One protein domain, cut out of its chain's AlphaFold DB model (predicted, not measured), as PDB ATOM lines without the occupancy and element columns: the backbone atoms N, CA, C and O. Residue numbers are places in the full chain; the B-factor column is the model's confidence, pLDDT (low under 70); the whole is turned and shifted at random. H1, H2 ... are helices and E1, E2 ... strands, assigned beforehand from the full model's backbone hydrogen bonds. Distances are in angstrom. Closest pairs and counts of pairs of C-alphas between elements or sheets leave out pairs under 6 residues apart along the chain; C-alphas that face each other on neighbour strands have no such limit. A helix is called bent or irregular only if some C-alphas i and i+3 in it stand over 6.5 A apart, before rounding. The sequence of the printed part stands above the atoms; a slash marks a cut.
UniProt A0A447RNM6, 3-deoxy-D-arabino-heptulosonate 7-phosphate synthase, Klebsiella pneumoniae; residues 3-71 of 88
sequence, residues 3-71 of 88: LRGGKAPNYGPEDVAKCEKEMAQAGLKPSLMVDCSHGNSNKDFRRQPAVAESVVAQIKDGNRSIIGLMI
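What this domain is: This is residues 3 to 71 of the 88 residues of the protein "3-deoxy-D-arabino-heptulosonate 7-phosphate synthase" of Klebsiella pneumoniae (UniProt A0A447RNM6). Two short parallel strands, E1 and E2, lie side by side as a small sheet with both helices on one of its faces and no named helix on the other: H2 packs mostly over E2, and H1 lies out past the E1 side. H2 folds back between the two strands, and the first residue of H1 comes near the last turn of H2. The printed part has 69 residues with two named helices and two named strands, in the order H1, E1, H2, E2; the sheet's order is E1, E2, parallel, and the class is mixed, helices and strands. The whole is compact, with a radius of gyration of the C-alphas of 11.5 A and spans of 36 by 26 by 17 A.

Where its parts are: The printed part begins at Leu 3, and residues 3 to 12 hold no named element. H1 is residues 13 to 25, 18.3 A from first to last C-alpha, beginning with C-alpha 13 at (-28.734, 43.618, -5.266). E1 is residues 32 to 35, 9.9 A long. H2 is residues 45 to 60, 23.9 A long, beginning with C-alpha 45 at (-13.825, 50.167, 8.670). H2 is irregular, but only just: C-alphas 46 and 49 are 7.0 A apart. E2 is residues 66 to 70, 11.4 A long, ending with C-alpha 70 at (-26.113, 50.014, 10.480).

How they stand to each other: E1 and E2 are parallel neighbours, with 24 degrees between their directions. The C-alphas of residues 35 and 70 face each other at 4.5 A. N 67 and O 32, at 2.9 A, and N 34 and O 68, at 3.1 A, are within hydrogen-bond range. E1, H2 and E2 form a strand-helix-strand unit, two parallel neighbour strands with a helix between them, and its crossover is right-handed. The closest C-alphas of H2 and E2 are those of Ile 59 and Ile 66, 6.9 A apart. The closest of E1 and H2 are those of Val 34 and Val 55, 7.5 A apart. The closest of H1 and E1 are those of Glu 20 and Leu 32, 8.0 A apart. H1 and E2 are only just apart, their closest C-alphas at 8.2 A. H1 and H2 are close but not clearly touching, the closest C-alphas, those of Pro 13 and Gln 58, being 6.9 A apart. They run the same way at a steep tilt of 65 degrees, the line of H2 being a rough one. In H1 every O i to N i+4 pair is within hydrogen-bond range; in H2, 10 of 12 are.

The domain as a whole: The two C-alphas farthest apart are those of Gly 27 and Arg 46, 36.6 A. The printed part has no cut. The link from H2 to E2 is tight, and the links from H1 to E1 and from E1 to H2 are short. The mean pLDDT of the printed part is 98.2, and no printed residue is under 70.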
ATOM      1  N   LEU A   3     -28.530  41.934   7.123       98.56
ATOM      2  CA  LEU A   3     -27.459  41.455   6.249       98.56
ATOM      3  C   LEU A   3     -26.133  42.069   6.708       98.56
ATOM      4  O   LEU A   3     -25.942  43.274   6.595       98.56
ATOM      5  N   ARG A   4     -25.243  41.241   7.267       98.44
ATOM      6  CA  ARG A   4     -23.984  41.652   7.932       98.44
ATOM      7  C   ARG A   4     -22.728  40.954   7.403       98.44
ATOM      8  O   ARG A   4     -21.707  40.863   8.091       98.44
ATOM      9  N   GLY A   5     -22.828  40.418   6.194       97.19
ATOM     10  CA  GLY A   5     -21.836  39.567   5.556       97.19
ATOM     11  C   GLY A   5     -21.763  38.160   6.150       97.19
ATOM     12  O   GLY A   5     -22.460  37.804   7.101       97.19
ATOM     13  N   GLY A   6     -20.897  37.344   5.559       96.12
ATOM     14  CA  GLY A   6     -20.595  35.982   5.989       96.12
ATOM     15  C   GLY A   6     -19.207  35.583   5.502       96.12
ATOM     16  O   GLY A   6     -18.225  36.250   5.812       96.12
ATOM     17  N   LYS A   7     -19.117  34.515   4.699       95.38
ATOM     18  CA  LYS A   7     -17.870  34.176   3.983       95.38
ATOM     19  C   LYS A   7     -17.490  35.228   2.933       95.38
ATOM     20  O   LYS A   7     -16.318  35.376   2.617       95.38
ATOM     21  N   ALA A   8     -18.489  35.933   2.413       97.50
ATOM     22  CA  ALA A   8     -18.365  37.072   1.518       97.50
ATOM     23  C   ALA A   8     -19.350  38.168   1.971       97.50
ATOM     24  O   ALA A   8     -20.272  37.865   2.746       97.50
ATOM     25  N   PRO A   9     -19.176  39.418   1.512       98.50
ATOM     26  CA  PRO A   9     -20.202  40.441   1.653       98.50
ATOM     27  C   PRO A   9     -21.538  39.989   1.055       98.50
ATOM     28  O   PRO A   9     -21.545  39.241   0.083       98.50
ATOM     29  N   ASN A  10     -22.648  40.430   1.644       98.62
ATOM     30  CA  ASN A  10     -24.003  40.069   1.224       98.62
ATOM     31  C   ASN A  10     -24.950  41.279   1.159       98.62
ATOM     32  O   ASN A  10     -26.098  41.201   1.584       98.62
ATOM     33  N   TYR A  11     -24.451  42.417   0.679       98.62
ATOM     34  CA  TYR A  11     -25.217  43.660   0.533       98.62
ATOM     35  C   TYR A  11     -25.581  43.986  -0.924       98.62
ATOM     36  O   TYR A  11     -26.185  45.030  -1.181       98.62
ATOM     37  N   GLY A  12     -25.178  43.143  -1.882       98.38
ATOM     38  CA  GLY A  12     -25.427  43.382  -3.297       98.38
ATOM     39  C   GLY A  12     -26.910  43.224  -3.659       98.38
ATOM     40  O   GLY A  12     -27.659  42.592  -2.911       98.38
ATOM     41  N   PRO A  13     -27.343  43.738  -4.825       98.12
ATOM     42  CA  PRO A  13     -28.734  43.618  -5.266       98.12
ATOM     43  C   PRO A  13     -29.245  42.170  -5.290       98.12
ATOM     44  O   PRO A  13     -30.377  41.908  -4.889       98.12
ATOM     45  N   GLU A  14     -28.407  41.217  -5.710       98.25
ATOM     46  CA  GLU A  14     -28.763  39.792  -5.733       98.25
ATOM     47  C   GLU A  14     -28.945  39.209  -4.324       98.25
ATOM     48  O   GLU A  14     -29.872  38.431  -4.090       98.25
ATOM     49  N   ASP A  15     -28.103  39.613  -3.368       98.50
ATOM     50  CA  ASP A  15     -28.201  39.174  -1.974       98.50
ATOM     51  C   ASP A  15     -29.471  39.713  -1.310       98.50
ATOM     52  O   ASP A  15     -30.180  38.978  -0.617       98.50
ATOM     53  N   VAL A  16     -29.781  40.990  -1.557       98.50
ATOM     54  CA  VAL A  16     -31.001  41.642  -1.071       98.50
ATOM     55  C   VAL A  16     -32.231  40.956  -1.658       98.50
ATOM     56  O   VAL A  16     -33.099  40.536  -0.897       98.50
ATOM     57  N   ALA A  17     -32.279  40.746  -2.976       98.44
ATOM     58  CA  ALA A  17     -33.398  40.073  -3.638       98.44
ATOM     59  C   ALA A  17     -33.596  38.634  -3.132       98.44
ATOM     60  O   ALA A  17     -34.722  38.171  -2.923       98.44
ATOM     61  N   LYS A  18     -32.496  37.913  -2.883       98.44
ATOM     62  CA  LYS A  18     -32.551  36.585  -2.270       98.44
ATOM     63  C   LYS A  18     -33.143  36.649  -0.861       98.44
ATOM     64  O   LYS A  18     -34.037  35.864  -0.550       98.44
ATOM     65  N   CYS A  19     -32.693  37.591  -0.035       98.25
ATOM     66  CA  CYS A  19     -33.211  37.784   1.317       98.25
ATOM     67  C   CYS A  19     -34.707  38.139   1.311       98.25
ATOM     68  O   CYS A  19     -35.482  37.556   2.069       98.25
ATOM     69  N   GLU A  20     -35.136  39.040   0.424       98.44
ATOM     70  CA  GLU A  20     -36.547  39.392   0.230       98.44
ATOM     71  C   GLU A  20     -37.396  38.157  -0.088       98.44
ATOM     72  O   GLU A  20     -38.445  37.947   0.527       98.44
ATOM     73  N   LYS A  21     -36.922  37.311  -1.012       98.56
ATOM     74  CA  LYS A  21     -37.597  36.068  -1.393       98.56
ATOM     75  C   LYS A  21     -37.704  35.095  -0.221       98.56
ATOM     76  O   LYS A  21     -38.778  34.547   0.002       98.56
ATOM     77  N   GLU A  22     -36.623  34.894   0.529       98.25
ATOM     78  CA  GLU A  22     -36.614  34.012   1.703       98.25
ATOM     79  C   GLU A  22     -37.578  34.513   2.790       98.25
ATOM     80  O   GLU A  22     -38.336  33.725   3.357       98.25
ATOM     81  N   MET A  23     -37.626  35.827   3.034       98.25
ATOM     82  CA  MET A  23     -38.591  36.428   3.960       98.25
ATOM     83  C   MET A  23     -40.035  36.207   3.499       98.25
ATOM     84  O   MET A  23     -40.871  35.775   4.292       98.25
ATOM     85  N   ALA A  24     -40.323  36.453   2.219       98.19
ATOM     86  CA  ALA A  24     -41.656  36.256   1.658       98.19
ATOM     87  C   ALA A  24     -42.097  34.783   1.720       98.19
ATOM     88  O   ALA A  24     -43.237  34.496   2.079       98.19
ATOM     89  N   GLN A  25     -41.191  33.841   1.432       98.38
ATOM     90  CA  GLN A  25     -41.443  32.400   1.556       98.38
ATOM     91  C   GLN A  25     -41.724  31.971   3.000       98.38
ATOM     92  O   GLN A  25     -42.503  31.048   3.223       98.38
ATOM     93  N   ALA A  26     -41.140  32.665   3.976       98.12
ATOM     94  CA  ALA A  26     -41.439  32.484   5.392       98.12
ATOM     95  C   ALA A  26     -42.743  33.182   5.843       98.12
ATOM     96  O   ALA A  26     -43.043  33.195   7.035       98.12
ATOM     97  N   GLY A  27     -43.512  33.784   4.926       98.12
ATOM     98  CA  GLY A  27     -44.745  34.515   5.242       98.12
ATOM     99  C   GLY A  27     -44.509  35.877   5.902       98.12
ATOM    100  O   GLY A  27     -45.428  36.448   6.489       98.12
ATOM    101  N   LEU A  28     -43.287  36.408   5.830       98.00
ATOM    102  CA  LEU A  28     -42.915  37.695   6.409       98.00
ATOM    103  C   LEU A  28     -42.924  38.783   5.335       98.00
ATOM    104  O   LEU A  28     -42.464  38.578   4.212       98.00
ATOM    105  N   LYS A  29     -43.374  39.987   5.699       97.69
ATOM    106  CA  LYS A  29     -43.196  41.170   4.849       97.69
ATOM    107  C   LYS A  29     -41.693  41.481   4.739       97.69
ATOM    108  O   LYS A  29     -41.068  41.686   5.784       97.69
ATOM    109  N   PRO A  30     -41.110  41.554   3.526       98.19
ATOM    110  CA  PRO A  30     -39.701  41.892   3.359       98.19
ATOM    111  C   PRO A  30     -39.365  43.234   4.012       98.19
ATOM    112  O   PRO A  30     -39.968  44.263   3.711       98.19
ATOM    113  N   SER A  31     -38.431  43.182   4.956       97.88
ATOM    114  CA  SER A  31     -37.985  44.315   5.759       97.88
ATOM    115  C   SER A  31     -36.615  43.976   6.337       97.88
ATOM    116  O   SER A  31     -36.490  43.214   7.312       97.88
ATOM    117  N   LEU A  32     -35.569  44.509   5.719       97.94
ATOM    118  CA  LEU A  32     -34.191  44.226   6.089       97.94
ATOM    119  C   LEU A  32     -33.370  45.493   6.308       97.94
ATOM    120  O   LEU A  32     -33.638  46.553   5.750       97.94
ATOM    121  N   MET A  33     -32.364  45.358   7.159       98.62
ATOM    122  CA  MET A  33     -31.330  46.352   7.398       98.62
ATOM    123  C   MET A  33     -30.004  45.803   6.875       98.62
ATOM    124  O   MET A  33     -29.742  44.603   7.000       98.62
ATOM    125  N   VAL A  34     -29.164  46.669   6.316       98.81
ATOM    126  CA  VAL A  34     -27.808  46.296   5.896       98.81
ATOM    127  C   VAL A  34     -26.793  46.858   6.884       98.81
ATOM    128  O   VAL A  34     -26.744  48.061   7.123       98.81
ATOM    129  N   ASP A  35     -25.979  45.984   7.464       98.81
ATOM    130  CA  ASP A  35     -24.815  46.363   8.261       98.81
ATOM    131  C   ASP A  35     -23.638  46.659   7.334       98.81
ATOM    132  O   ASP A  35     -23.218  45.799   6.560       98.81
ATOM    133  N   CYS A  36     -23.125  47.886   7.393       98.75
ATOM    134  CA  CYS A  36     -22.033  48.339   6.542       98.75
ATOM    135  C   CYS A  36     -20.660  47.849   7.020       98.75
ATOM    136  O   CYS A  36     -19.705  47.920   6.248       98.75
ATOM    137  N   SER A  37     -20.549  47.367   8.264       98.38
ATOM    138  CA  SER A  37     -19.315  46.899   8.898       98.38
ATOM    139  C   SER A  37     -19.152  45.372   8.760       98.38
ATOM    140  O   SER A  37     -19.538  44.766   7.756       98.38
ATOM    141  N   HIS A  38     -18.522  44.733   9.748       98.00
ATOM    142  CA  HIS A  38     -18.376  43.286   9.897       98.00
ATOM    143  C   HIS A  38     -17.970  42.570   8.598       98.00
ATOM    144  O   HIS A  38     -16.925  42.861   8.014       98.00
ATOM    145  N   GLY A  39     -18.750  41.574   8.165       98.19
ATOM    146  CA  GLY A  39     -18.441  40.795   6.973       98.19
ATOM    147  C   GLY A  39     -18.634  41.591   5.684       98.19
ATOM    148  O   GLY A  39     -17.963  41.306   4.700       98.19
ATOM    149  N   ASN A  40     -19.490  42.614   5.687       98.69
ATOM    150  CA  ASN A  40     -19.739  43.447   4.511       98.69
ATOM    151  C   ASN A  40     -18.582  44.405   4.216       98.69
ATOM    152  O   ASN A  40     -18.274  44.659   3.053       98.69
ATOM    153  N   SER A  41     -17.873  44.855   5.252       98.31
ATOM    154  CA  SER A  41     -16.654  45.650   5.103       98.31
ATOM    155  C   SER A  41     -15.377  44.811   4.973       98.31
ATOM    156  O   SER A  41     -14.289  45.372   4.873       98.31
ATOM    157  N   ASN A  42     -15.463  43.473   4.995       97.25
ATOM    158  CA  ASN A  42     -14.312  42.578   5.196       97.25
ATOM    159  C   ASN A  42     -13.476  42.954   6.438       97.25
ATOM    160  O   ASN A  42     -12.253  42.813   6.432       97.25
ATOM    161  N   LYS A  43     -14.135  43.431   7.504       96.38
ATOM    162  CA  LYS A  43     -13.514  43.962   8.730       96.38
ATOM    163  C   LYS A  43     -12.585  45.166   8.502       96.38
ATOM    164  O   LYS A  43     -11.744  45.455   9.350       96.38
ATOM    165  N   ASP A  44     -12.743  45.880   7.391       97.94
ATOM    166  CA  ASP A  44     -12.044  47.135   7.116       97.94
ATOM    167  C   ASP A  44     -13.017  48.310   7.264       97.94
ATOM    168  O   ASP A  44     -13.848  48.558   6.389       97.94
ATOM    169  N   PHE A  45     -12.912  49.059   8.365       97.75
ATOM    170  CA  PHE A  45     -13.825  50.167   8.670       97.75
ATOM    171  C   PHE A  45     -13.887  51.225   7.551       97.75
ATOM    172  O   PHE A  45     -14.923  51.869   7.383       97.75
ATOM    173  N   ARG A  46     -12.825  51.365   6.743       98.19
ATOM    174  CA  ARG A  46     -12.737  52.326   5.626       98.19
ATOM    175  C   ARG A  46     -13.646  51.954   4.458       98.19
ATOM    176  O   ARG A  46     -13.888  52.777   3.583       98.19
ATOM    177  N   ARG A  47     -14.147  50.716   4.425       98.38
ATOM    178  CA  ARG A  47     -15.048  50.220   3.378       98.38
ATOM    179  C   ARG A  47     -16.523  50.465   3.675       98.38
ATOM    180  O   ARG A  47     -17.325  50.333   2.756       98.38
ATOM    181  N   GLN A  48     -16.885  50.854   4.902       98.69
ATOM    182  CA  GLN A  48     -18.280  51.138   5.262       98.69
ATOM    183  C   GLN A  48     -18.955  52.170   4.332       98.69
ATOM    184  O   GLN A  48     -20.086  51.906   3.925       98.69
ATOM    185  N   PRO A  49     -18.300  53.282   3.915       98.56
ATOM    186  CA  PRO A  49     -18.902  54.232   2.974       98.56
ATOM    187  C   PRO A  49     -19.266  53.600   1.628       98.56
ATOM    188  O   PRO A  49     -20.373  53.800   1.145       98.56
ATOM    189  N   ALA A  50     -18.394  52.755   1.065       98.50
ATOM    190  CA  ALA A  50     -18.660  52.081  -0.207       98.50
ATOM    191  C   ALA A  50     -19.836  51.088  -0.110       98.50
ATOM    192  O   ALA A  50     -20.622  50.950  -1.049       98.50
ATOM    193  N   VAL A  51     -19.983  50.409   1.036       98.62
ATOM    194  CA  VAL A  51     -21.158  49.563   1.303       98.62
ATOM    195  C   VAL A  51     -22.419  50.424   1.377       98.62
ATOM    196  O   VAL A  51     -23.404  50.126   0.703       98.62
ATOM    197  N   ALA A  52     -22.380  51.517   2.141       98.69
ATOM    198  CA  ALA A  52     -23.512  52.426   2.288       98.69
ATOM    199  C   ALA A  52     -23.943  53.036   0.945       98.69
ATOM    200  O   ALA A  52     -25.131  53.035   0.635       98.69
ATOM    201  N   GLU A  53     -23.000  53.490   0.116       98.69
ATOM    202  CA  GLU A  53     -23.265  54.019  -1.228       98.69
ATOM    203  C   GLU A  53     -23.962  52.989  -2.123       98.69
ATOM    204  O   GLU A  53     -24.955  53.311  -2.778       98.69
ATOM    205  N   SER A  54     -23.503  51.733  -2.100       98.50
ATOM    206  CA  SER A  54     -24.122  50.639  -2.856       98.50
ATOM    207  C   SER A  54     -25.561  50.359  -2.409       98.50
ATOM    208  O   SER A  54     -26.442  50.144  -3.243       98.50
ATOM    209  N   VAL A  55     -25.826  50.390  -1.102       98.62
ATOM    210  CA  VAL A  55     -27.168  50.168  -0.538       98.62
ATOM    211  C   VAL A  55     -28.087  51.360  -0.821       98.62
ATOM    212  O   VAL A  55     -29.244  51.182  -1.197       98.62
ATOM    213  N   VAL A  56     -27.577  52.587  -0.702       98.62
ATOM    214  CA  VAL A  56     -28.322  53.809  -1.034       98.62
ATOM    215  C   VAL A  56     -28.686  53.838  -2.516       98.62
ATOM    216  O   VAL A  56     -29.810  54.219  -2.841       98.62
ATOM    217  N   ALA A  57     -27.796  53.399  -3.413       98.69
ATOM    218  CA  ALA A  57     -28.113  53.264  -4.833       98.69
ATOM    219  C   ALA A  57     -29.328  52.347  -5.053       98.69
ATOM    220  O   ALA A  57     -30.285  52.763  -5.695       98.69
ATOM    221  N   GLN A  58     -29.375  51.178  -4.404       98.62
ATOM    222  CA  GLN A  58     -30.526  50.266  -4.490       98.62
ATOM    223  C   GLN A  58     -31.837  50.907  -4.004       98.62
ATOM    224  O   GLN A  58     -32.891  50.724  -4.616       98.62
ATOM    225  N   ILE A  59     -31.791  51.684  -2.915       98.50
ATOM    226  CA  ILE A  59     -32.961  52.423  -2.404       98.50
ATOM    227  C   ILE A  59     -33.427  53.467  -3.432       98.50
ATOM    228  O   ILE A  59     -34.631  53.588  -3.701       98.50
ATOM    229  N   LYS A  60     -32.483  54.209  -4.027       98.50
ATOM    230  CA  LYS A  60     -32.760  55.212  -5.070       98.50
ATOM    231  C   LYS A  60     -33.347  54.569  -6.327       98.50
ATOM    232  O   LYS A  60     -34.291  55.124  -6.882       98.50
ATOM    233  N   ASP A  61     -32.885  53.373  -6.679       98.31
ATOM    234  CA  ASP A  61     -33.362  52.588  -7.824       98.31
ATOM    235  C   ASP A  61     -34.721  51.911  -7.580       98.31
ATOM    236  O   ASP A  61     -35.267  51.250  -8.461       98.31
ATOM    237  N   GLY A  62     -35.318  52.106  -6.400       98.25
ATOM    238  CA  GLY A  62     -36.700  51.716  -6.132       98.25
ATOM    239  C   GLY A  62     -36.868  50.608  -5.104       98.25
ATOM    240  O   GLY A  62     -38.010  50.274  -4.792       98.25
ATOM    241  N   ASN A  63     -35.791  50.070  -4.521       98.31
ATOM    242  CA  ASN A  63     -35.934  49.098  -3.441       98.31
ATOM    243  C   ASN A  63     -36.665  49.740  -2.241       98.31
ATOM    244  O   ASN A  63     -36.362  50.863  -1.827       98.31
ATOM    245  N   ARG A  64     -37.680  49.048  -1.709       97.88
ATOM    246  CA  ARG A  64     -38.492  49.484  -0.553       97.88
ATOM    247  C   ARG A  64     -38.446  48.511   0.625       97.88
ATOM    248  O   ARG A  64     -39.095  48.769   1.635       97.88
ATOM    249  N   SER A  65     -37.729  47.398   0.497       98.44
ATOM    250  CA  SER A  65     -37.560  46.416   1.571       98.44
ATOM    251  C   SER A  65     -36.386  46.773   2.489       98.44
ATOM    252  O   SER A  65     -36.375  46.366   3.653       98.44
ATOM    253  N   ILE A  66     -35.411  47.545   1.993       98.69
ATOM    254  CA  ILE A  66     -34.307  48.073   2.793       98.69
ATOM    255  C   ILE A  66     -34.845  49.221   3.649       98.69
ATOM    256  O   ILE A  66     -35.138  50.307   3.151       98.69
ATOM    257  N   ILE A  67     -34.973  48.974   4.951       98.31
ATOM    258  CA  ILE A  67     -35.552  49.922   5.914       98.31
ATOM    259  C   ILE A  67     -34.501  50.689   6.724       98.31
ATOM    260  O   ILE A  67     -34.851  51.581   7.492       98.31
ATOM    261  N   GLY A  68     -33.219  50.346   6.585       98.19
ATOM    262  CA  GLY A  68     -32.151  51.038   7.295       98.19
ATOM    263  C   GLY A  68     -30.757  50.502   7.007       98.19
ATOM    264  O   GLY A  68     -30.582  49.441   6.402       98.19
ATOM    265  N   LEU A  69     -29.769  51.248   7.498       98.62
ATOM    266  CA  LEU A  69     -28.359  50.880   7.497       98.62
ATOM    267  C   LEU A  69     -27.834  50.883   8.937       98.62
ATOM    268  O   LEU A  69     -28.250  51.719   9.740       98.62
ATOM    269  N   MET A  70     -26.907  49.980   9.249       98.69
ATOM    270  CA  MET A  70     -26.113  50.014  10.480       98.69
ATOM    271  C   MET A  70     -24.675  50.421  10.141       98.69
ATOM    272  O   MET A  70     -24.101  49.907   9.181       98.69
ATOM    273  N   ILE A  71     -24.116  51.356  10.911       98.31
ATOM    274  CA  ILE A  71     -22.774  51.920  10.719       98.31
ATOM    275  C   ILE A  71     -22.056  51.921  12.068       98.31
ATOM    276  O   ILE A  71     -22.619  52.364  13.071       98.31
TER     277      ILE A  71